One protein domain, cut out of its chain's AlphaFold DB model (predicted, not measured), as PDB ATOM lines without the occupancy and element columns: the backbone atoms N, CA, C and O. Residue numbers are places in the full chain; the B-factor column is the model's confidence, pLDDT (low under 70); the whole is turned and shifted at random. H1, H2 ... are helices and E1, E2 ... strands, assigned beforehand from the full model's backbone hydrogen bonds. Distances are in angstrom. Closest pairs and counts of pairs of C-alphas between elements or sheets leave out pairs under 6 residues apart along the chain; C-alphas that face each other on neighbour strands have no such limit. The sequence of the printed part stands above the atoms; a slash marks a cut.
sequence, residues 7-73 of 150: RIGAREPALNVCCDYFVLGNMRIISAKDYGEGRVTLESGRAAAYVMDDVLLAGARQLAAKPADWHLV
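AT A GLANCE: This is residues 7 to 73 of the 150 residues of the protein "ABC transporter" of Burkholderia metallica (UniProt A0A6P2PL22). This domain has little regular structure: H1, H2 and E1 gather into a small head, and a wide loop without named elements leaves it beside E1, reaches out past Leu 15 and folds back to H1. That loop, residues 7 to 34, makes much of the length. The printed part has 67 residues, with named elements in the order H1, H2, E1, mostly helix, though they hold only 22 residues. It is compact, radius of gyration of the C-alphas 12.1 A, yet elongated, spanning 34 by 19 by 19 A.

HOW THE PARTS SIT: H2, residues 54 to 63, only just touches H1, residues 35 to 43, with 3 pairs of C-alphas within 8 A; the closest, Arg 39 and Ala 60, are 6.2 A apart. They run the same way at a steep tilt of 64 degrees. The closest C-alphas of H2 and E1, residues 70 to 72, are those of Arg 61 and Trp 70, 6.2 A apart. H1 and E1 are apart. E1 pairs with no named strand, but residues 7 to 8 pair parallel with its residues 71 to 72. In H1 and H2, every O i to N i+4 pair is within hydrogen-bond range.

IN THESE COORDINATES: H2 measures 14.2 A, H1 12.6 A and E1 7.0 A from first to last C-alpha. C-alpha 35 begins H1 at (7.935, 23.639, 6.058); C-alpha 72 ends E1 at (0.055, 18.447, 18.278).

THE WHOLE: The C-alphas of Leu 15 and Ala 65, the farthest apart, are 35.5 A apart. The printed part has no cut, and both links are short. Residues 7 to 25 have pLDDT under 70.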
ATOM      1  N   ARG A   7      -6.800  22.160  15.878       40.69
ATOM      2  CA  ARG A   7      -6.132  20.860  16.057       40.69
ATOM      3  C   ARG A   7      -5.119  20.599  14.940       40.69
ATOM      4  O   ARG A   7      -5.424  20.854  13.782       40.69
ATOM      5  N   ILE A   8      -3.968  20.021  15.275       46.16
ATOM      6  CA  ILE A   8      -2.982  19.507  14.314       46.16
ATOM      7  C   ILE A   8      -2.882  17.989  14.511       46.16
ATOM      8  O   ILE A   8      -2.195  17.573  15.431       46.16
ATOM      9  N   GLY A   9      -3.577  17.149  13.727       36.75
ATOM     10  CA  GLY A   9      -3.357  15.692  13.810       36.75
ATOM     11  C   GLY A   9      -4.417  14.758  13.222       36.75
ATOM     12  O   GLY A   9      -5.600  15.100  13.162       36.75
ATOM     13  N   ALA A  10      -3.959  13.567  12.818       32.12
ATOM     14  CA  ALA A  10      -4.691  12.514  12.101       32.12
ATOM     15  C   ALA A  10      -5.198  11.372  13.018       32.12
ATOM     16  O   ALA A  10      -4.648  11.135  14.096       32.12
ATOM     17  N   ARG A  11      -6.254  10.658  12.588       28.41
ATOM     18  CA  ARG A  11      -6.930   9.567  13.322       28.41
ATOM     19  C   ARG A  11      -7.086   8.290  12.455       28.41
ATOM     20  O   ARG A  11      -7.729   8.377  11.419       28.41
ATOM     21  N   GLU A  12      -6.601   7.155  12.995       34.34
ATOM     22  CA  GLU A  12      -6.928   5.705  12.774       34.34
ATOM     23  C   GLU A  12      -6.641   4.969  11.425       34.34
ATOM     24  O   GLU A  12      -6.471   5.631  10.408       34.34
ATOM     25  N   PRO A  13      -6.497   3.605  11.419       42.12
ATOM     26  CA  PRO A  13      -5.386   2.893  10.754       42.12
ATOM     27  C   PRO A  13      -5.772   1.987   9.558       42.12
ATOM     28  O   PRO A  13      -6.849   1.399   9.564       42.12
ATOM     29  N   ALA A  14      -4.856   1.831   8.582       29.62
ATOM     30  CA  ALA A  14      -4.607   0.642   7.732       29.62
ATOM     31  C   ALA A  14      -3.689   0.951   6.514       29.62
ATOM     32  O   ALA A  14      -4.157   1.312   5.441       29.62
ATOM     33  N   LEU A  15      -2.378   0.754   6.697       28.83
ATOM     34  CA  LEU A  15      -1.361   0.261   5.740       28.83
ATOM     35  C   LEU A  15      -1.323   0.770   4.262       28.83
ATOM     36  O   LEU A  15      -1.958   0.221   3.369       28.83
ATOM     37  N   ASN A  16      -0.373   1.701   4.045       27.50
ATOM     38  CA  ASN A  16       0.628   1.845   2.958       27.50
ATOM     39  C   ASN A  16       0.258   2.284   1.517       27.50
ATOM     40  O   ASN A  16       0.204   1.453   0.618       27.50
ATOM     41  N   VAL A  17       0.274   3.614   1.278       32.78
ATOM     42  CA  VAL A  17       1.194   4.319   0.333       32.78
ATOM     43  C   VAL A  17       1.506   5.705   0.946       32.78
ATOM     44  O   VAL A  17       0.629   6.560   1.036       32.78
ATOM     45  N   CYS A  18       2.736   5.894   1.433       30.83
ATOM     46  CA  CYS A  18       3.088   6.565   2.705       30.83
ATOM     47  C   CYS A  18       2.681   8.042   2.961       30.83
ATOM     48  O   CYS A  18       2.884   8.506   4.076       30.83
ATOM     49  N   CYS A  19       2.095   8.794   2.019       36.16
ATOM     50  CA  CYS A  19       1.615  10.156   2.344       36.16
ATOM     51  C   CYS A  19       0.427  10.664   1.505       36.16
ATOM     52  O   CYS A  19      -0.355  11.472   1.996       36.16
ATOM     53  N   ASP A  20       0.210  10.145   0.291       32.59
ATOM     54  CA  ASP A  20      -0.889  10.624  -0.570       32.59
ATOM     55  C   ASP A  20      -2.191   9.815  -0.442       32.59
ATOM     56  O   ASP A  20      -3.265  10.331  -0.748       32.59
ATOM     57  N   TYR A  21      -2.139   8.563   0.024       30.48
ATOM     58  CA  TYR A  21      -3.320   7.684   0.019       30.48
ATOM     59  C   TYR A  21      -4.049   7.564   1.360       30.48
ATOM     60  O   TYR A  21      -5.166   7.052   1.399       30.48
ATOM     61  N   PHE A  22      -3.462   8.041   2.461       39.78
ATOM     62  CA  PHE A  22      -3.959   7.771   3.816       39.78
ATOM     63  C   PHE A  22      -4.673   8.971   4.464       39.78
ATOM     64  O   PHE A  22      -4.607   9.220   5.664       39.78
ATOM     65  N   VAL A  23      -5.385   9.732   3.635       48.34
ATOM     66  CA  VAL A  23      -6.307  10.797   4.037       48.34
ATOM     67  C   VAL A  23      -7.708  10.341   3.610       48.34
ATOM     68  O   VAL A  23      -8.317  10.885   2.694       48.34
ATOM     69  N   LEU A  24      -8.213   9.262   4.218       40.31
ATOM     70  CA  LEU A  24      -9.564   8.765   3.944       40.31
ATOM     71  C   LEU A  24     -10.614   9.715   4.538       40.31
ATOM     72  O   LEU A  24     -10.867   9.751   5.740       40.31
ATOM     73  N   GLY A  25     -11.221  10.495   3.648       49.50
ATOM     74  CA  GLY A  25     -12.336  11.411   3.875       49.50
ATOM     75  C   GLY A  25     -12.345  12.469   2.773       49.50
ATOM     76  O   GLY A  25     -11.320  12.671   2.137       49.50
ATOM     77  N   ASN A  26     -13.470  13.149   2.528       71.50
ATOM     78  CA  ASN A  26     -13.589  14.275   1.581       71.50
ATOM     79  C   ASN A  26     -12.696  15.475   1.982       71.50
ATOM     80  O   ASN A  26     -13.179  16.546   2.348       71.50
ATOM     81  N   MET A  27     -11.382  15.292   1.954       76.56
ATOM     82  CA  MET A  27     -10.366  16.237   2.374       76.56
ATOM     83  C   MET A  27      -9.599  16.694   1.143       76.56
ATOM     84  O   MET A  27      -9.156  15.901   0.316       76.56
ATOM     85  N   ARG A  28      -9.433  18.009   1.028       82.94
ATOM     86  CA  ARG A  28      -8.598  18.607  -0.005       82.94
ATOM     87  C   ARG A  28      -7.184  18.760   0.540       82.94
ATOM     88  O   ARG A  28      -6.963  19.584   1.426       82.94
ATOM     89  N   ILE A  29      -6.249  17.998  -0.014       85.69
ATOM     90  CA  ILE A  29      -4.828  18.094   0.323       85.69
ATOM     91  C   ILE A  29      -4.253  19.364  -0.311       85.69
ATOM     92  O   ILE A  29      -4.495  19.658  -1.483       85.69
ATOM     93  N   ILE A  30      -3.510  20.138   0.481       84.50
ATOM     94  CA  ILE A  30      -2.752  21.298   0.011       84.50
ATOM     95  C   ILE A  30      -1.279  20.946   0.164       84.50
ATOM     96  O   ILE A  30      -0.790  20.830   1.285       84.50
ATOM     97  N   SER A  31      -0.586  20.782  -0.960       88.25
ATOM     98  CA  SER A  31       0.864  20.622  -0.955       88.25
ATOM     99  C   SER A  31       1.516  21.996  -0.818       88.25
ATOM    100  O   SER A  31       1.248  22.897  -1.617       88.25
ATOM    101  N   ALA A  32       2.316  22.167   0.229       86.38
ATOM    102  CA  ALA A  32       3.130  23.355   0.445       86.38
ATOM    103  C   ALA A  32       4.545  23.102  -0.082       86.38
ATOM    104  O   ALA A  32       5.050  21.984  -0.007       86.38
ATOM    105  N   LYS A  33       5.202  24.145  -0.585       85.75
ATOM    106  CA  LYS A  33       6.570  24.077  -1.105       85.75
ATOM    107  C   LYS A  33       7.571  23.658  -0.034       85.75
ATOM    108  O   LYS A  33       8.517  22.932  -0.323       85.75
ATOM    109  N   ASP A  34       7.402  24.184   1.173       85.06
ATOM    110  CA  ASP A  34       8.307  23.945   2.284       85.06
ATOM    111  C   ASP A  34       7.587  23.994   3.636       85.06
ATOM    112  O   ASP A  34       6.408  24.341   3.763       85.06
ATOM    113  N   TYR A  35       8.349  23.639   4.663       83.19
ATOM    114  CA  TYR A  35       7.935  23.639   6.058       83.19
ATOM    115  C   TYR A  35       7.366  24.991   6.536       83.19
ATOM    116  O   TYR A  35       6.393  25.042   7.294       83.19
ATOM    117  N   GLY A  36       7.940  26.106   6.074       86.88
ATOM    118  CA  GLY A  36       7.485  27.444   6.435       86.88
ATOM    119  C   GLY A  36       6.129  27.776   5.816       86.88
ATOM    120  O   GLY A  36       5.247  28.291   6.507       86.88
ATOM    121  N   GLU A  37       5.943  27.450   4.537       86.88
ATOM    122  CA  GLU A  37       4.672  27.640   3.837       86.88
ATOM    123  C   GLU A  37       3.555  26.762   4.422       86.88
ATOM    124  O   GLU A  37       2.417  27.230   4.555       86.88
ATOM    125  N   GLY A  38       3.867  25.529   4.834       87.88
ATOM    126  CA  GLY A  38       2.916  24.637   5.505       87.88
ATOM    127  C   GLY A  38       2.322  25.279   6.761       87.88
ATOM    128  O   GLY A  38       1.099  25.402   6.890       87.88
ATOM    129  N   ARG A  39       3.187  25.818   7.630       87.81
ATOM    130  CA  ARG A  39       2.765  26.565   8.824       87.81
ATOM    131  C   ARG A  39       1.912  27.788   8.476       87.81
ATOM    132  O   ARG A  39       0.863  27.985   9.080       87.81
ATOM    133  N   VAL A  40       2.315  28.597   7.494       90.06
ATOM    134  CA  VAL A  40       1.549  29.794   7.089       90.06
ATOM    135  C   VAL A  40       0.170  29.419   6.536       90.06
ATOM    136  O   VAL A  40      -0.806  30.118   6.789       90.06
ATOM    137  N   THR A  41       0.062  28.310   5.804       88.44
ATOM    138  CA  THR A  41      -1.210  27.794   5.271       88.44
ATOM    139  C   THR A  41      -2.175  27.396   6.389       88.44
ATOM    140  O   THR A  41      -3.370  27.701   6.311       88.44
ATOM    141  N   LEU A  42      -1.656  26.778   7.450       87.31
ATOM    142  CA  LEU A  42      -2.416  26.478   8.659       87.31
ATOM    143  C   LEU A  42      -2.830  27.763   9.398       87.31
ATOM    144  O   LEU A  42      -4.010  27.961   9.686       87.31
ATOM    145  N   GLU A  43      -1.885  28.670   9.655       86.81
ATOM    146  CA  GLU A  43      -2.127  29.915  10.398       86.81
ATOM    147  C   GLU A  43      -3.132  30.836   9.702       86.81
ATOM    148  O   GLU A  43      -3.991  31.428  10.358       86.81
ATOM    149  N   SER A  44      -3.080  30.919   8.370       89.44
ATOM    150  CA  SER A  44      -4.022  31.718   7.583       89.44
ATOM    151  C   SER A  44      -5.424  31.102   7.511       89.44
ATOM    152  O   SER A  44      -6.312  31.682   6.893       89.44
ATOM    153  N   GLY A  45      -5.629  29.901   8.066       86.69
ATOM    154  CA  GLY A  45      -6.891  29.165   7.989       86.69
ATOM    155  C   GLY A  45      -7.189  28.575   6.609       86.69
ATOM    156  O   GLY A  45      -8.333  28.224   6.336       86.69
ATOM    157  N   ARG A  46      -6.182  28.458   5.729       87.38
ATOM    158  CA  ARG A  46      -6.338  27.796   4.420       87.38
ATOM    159  C   ARG A  46      -6.379  26.272   4.559       87.38
ATOM    160  O   ARG A  46      -6.972  25.611   3.710       87.38
ATOM    161  N   ALA A  47      -5.778  25.740   5.623       86.88
ATOM    162  CA  ALA A  47      -5.856  24.342   6.025       86.88
ATOM    163  C   ALA A  47      -6.400  24.218   7.456       86.88
ATOM    164  O   ALA A  47      -6.194  25.101   8.289       86.88
ATOM    165  N   ALA A  48      -7.088  23.109   7.735       86.31
ATOM    166  CA  ALA A  48      -7.595  22.795   9.072       86.31
ATOM    167  C   ALA A  48      -6.554  22.083   9.956       86.31
ATOM    168  O   ALA A  48      -6.658  22.156  11.176       86.31
ATOM    169  N   ALA A  49      -5.573  21.411   9.345       87.62
ATOM    170  CA  ALA A  49      -4.492  20.688  10.008       87.62
ATOM    171  C   ALA A  49      -3.217  20.737   9.151       87.62
ATOM    172  O   ALA A  49      -3.289  20.939   7.937       87.62
ATOM    173  N   TYR A  50      -2.064  20.539   9.791       86.62
ATOM    174  CA  TYR A  50      -0.763  20.407   9.138       86.62
ATOM    175  C   TYR A  50      -0.139  19.072   9.550       86.62
ATOM    176  O   TYR A  50       0.081  18.838  10.732       86.62
ATOM    177  N   VAL A  51       0.084  18.177   8.593       88.44
ATOM    178  CA  VAL A  51       0.644  16.844   8.854       88.44
ATOM    179  C   VAL A  51       2.121  16.868   8.487       88.44
ATOM    180  O   VAL A  51       2.461  17.237   7.366       88.44
ATOM    181  N   MET A  52       2.973  16.546   9.458       87.81
ATOM    182  CA  MET A  52       4.430  16.485   9.348       87.81
ATOM    183  C   MET A  52       4.979  15.772  10.595       87.81
ATOM    184  O   MET A  52       4.228  15.530  11.544       87.81
ATOM    185  N   ASP A  53       6.279  15.501  10.613       89.56
ATOM    186  CA  ASP A  53       6.990  14.935  11.759       89.56
ATOM    187  C   ASP A  53       6.800  15.783  13.021       89.56
ATOM    188  O   ASP A  53       6.795  17.019  12.984       89.56
ATOM    189  N   ASP A  54       6.655  15.116  14.160       88.69
ATOM    190  CA  ASP A  54       6.334  15.729  15.449       88.69
ATOM    191  C   ASP A  54       7.346  16.800  15.880       88.69
ATOM    192  O   ASP A  54       6.955  17.879  16.325       88.69
ATOM    193  N   VAL A  55       8.640  16.553  15.679       88.19
ATOM    194  CA  VAL A  55       9.719  17.494  15.988       88.19
ATOM    195  C   VAL A  55       9.647  18.750  15.115       88.19
ATOM    196  O   VAL A  55       9.855  19.868  15.599       88.19
ATOM    197  N   LEU A  56       9.277  18.596  13.840       89.62
ATOM    198  CA  LEU A  56       9.068  19.720  12.932       89.62
ATOM    199  C   LEU A  56       7.810  20.491  13.346       89.62
ATOM    200  O   LEU A  56       7.850  21.713  13.474       89.62
ATOM    201  N   LEU A  57       6.708  19.807  13.654       90.19
ATOM    202  CA  LEU A  57       5.487  20.451  14.144       90.19
ATOM    203  C   LEU A  57       5.700  21.192  15.473       90.19
ATOM    204  O   LEU A  57       5.162  22.288  15.651       90.19
ATOM    205  N   ALA A  58       6.508  20.645  16.385       88.75
ATOM    206  CA  ALA A  58       6.879  21.304  17.634       88.75
ATOM    207  C   ALA A  58       7.608  22.624  17.353       88.75
ATOM    208  O   ALA A  58       7.257  23.658  17.925       88.75
ATOM    209  N   GLY A  59       8.541  22.625  16.400       88.19
ATOM    210  CA  GLY A  59       9.176  23.845  15.906       88.19
ATOM    211  C   GLY A  59       8.201  24.836  15.287       88.19
ATOM    212  O   GLY A  59       8.295  26.043  15.525       88.19
ATOM    213  N   ALA A  60       7.241  24.336  14.511       88.00
ATOM    214  CA  ALA A  60       6.309  25.174  13.773       88.00
ATOM    215  C   ALA A  60       5.405  25.912  14.754       88.00
ATOM    216  O   ALA A  60       5.189  27.116  14.612       88.00
ATOM    217  N   ARG A  61       4.959  25.204  15.799       88.19
ATOM    218  CA  ARG A  61       4.211  25.769  16.919       88.19
ATOM    219  C   ARG A  61       4.979  26.901  17.593       88.19
ATOM    220  O   ARG A  61       4.399  27.962  17.791       88.19
ATOM    221  N   GLN A  62       6.258  26.707  17.922       87.62
ATOM    222  CA  GLN A  62       7.047  27.747  18.600       87.62
ATOM    223  C   GLN A  62       7.234  28.991  17.724       87.62
ATOM    224  O   GLN A  62       7.209  30.116  18.213       87.62
ATOM    225  N   LEU A  63       7.384  28.804  16.412       86.12
ATOM    226  CA  LEU A  63       7.540  29.907  15.463       86.12
ATOM    227  C   LEU A  63       6.230  30.628  15.125       86.12
ATOM    228  O   LEU A  63       6.291  31.685  14.483       86.12
ATOM    229  N   ALA A  64       5.084  30.077  15.526       86.00
ATOM    230  CA  ALA A  64       3.779  30.637  15.227       86.00
ATOM    231  C   ALA A  64       3.537  31.970  15.935       86.00
ATOM    232  O   ALA A  64       4.094  32.249  16.996       86.00
ATOM    233  N   ALA A  65       2.650  32.796  15.375       86.88
ATOM    234  CA  ALA A  65       2.296  34.082  15.984       86.88
ATOM    235  C   ALA A  65       1.689  33.927  17.393       86.88
ATOM    236  O   ALA A  65       1.862  34.795  18.246       86.88
ATOM    237  N   LYS A  66       0.973  32.820  17.628       86.94
ATOM    238  CA  LYS A  66       0.360  32.458  18.911       86.94
ATOM    239  C   LYS A  66       0.593  30.970  19.196       86.94
ATOM    240  O   LYS A  66      -0.280  30.162  18.892       86.94
ATOM    241  N   PRO A  67       1.754  30.579  19.750       86.69
ATOM    242  CA  PRO A  67       2.098  29.168  19.961       86.69
ATOM    243  C   PRO A  67       1.073  28.394  20.800       86.69
ATOM    244  O   PRO A  67       0.815  27.225  20.530       86.69
ATOM    245  N   ALA A  68       0.449  29.059  21.779       87.81
ATOM    246  CA  ALA A  68      -0.547  28.467  22.673       87.81
ATOM    247  C   ALA A  68      -1.864  28.069  21.979       87.81
ATOM    248  O   ALA A  68      -2.611  27.267  22.532       87.81
ATOM    249  N   ASP A  69      -2.144  28.595  20.781       87.19
ATOM    250  CA  ASP A  69      -3.372  28.288  20.036       87.19
ATOM    251  C   ASP A  69      -3.279  26.949  19.273       87.19
ATOM    252  O   ASP A  69      -4.271  26.499  18.691       87.19
ATOM    253  N   TRP A  70      -2.096  26.320  19.256       86.06
ATOM    254  CA  TRP A  70      -1.797  25.145  18.442       86.06
ATOM    255  C   TRP A  70      -1.373  23.949  19.292       86.06
ATOM    256  O   TRP A  70      -0.481  24.032  20.140       86.06
ATOM    257  N   HIS A  71      -1.963  22.794  18.994       85.94
ATOM    258  CA  HIS A  71      -1.667  21.537  19.676       85.94
ATOM    259  C   HIS A  71      -1.340  20.443  18.669       85.94
ATOM    260  O   HIS A  71      -2.103  20.239  17.726       85.94
ATOM    261  N   LEU A  72      -0.251  19.716  18.930       87.44
ATOM    262  CA  LEU A  72       0.055  18.447  18.278       87.44
ATOM    263  C   LEU A  72      -0.904  17.394  18.842       87.44
ATOM    264  O   LEU A  72      -1.002  17.227  20.058       87.44
ATOM    265  N   VAL A  73      -1.650  16.733  17.966       85.38
ATOM    266  CA  VAL A  73      -2.645  15.713  18.296       85.38
ATOM    267  C   VAL A  73      -2.559  14.553  17.300       85.38
ATOM    268  O   VAL A  73      -1.795  14.587  16.339       85.38
TER     269      VAL A  73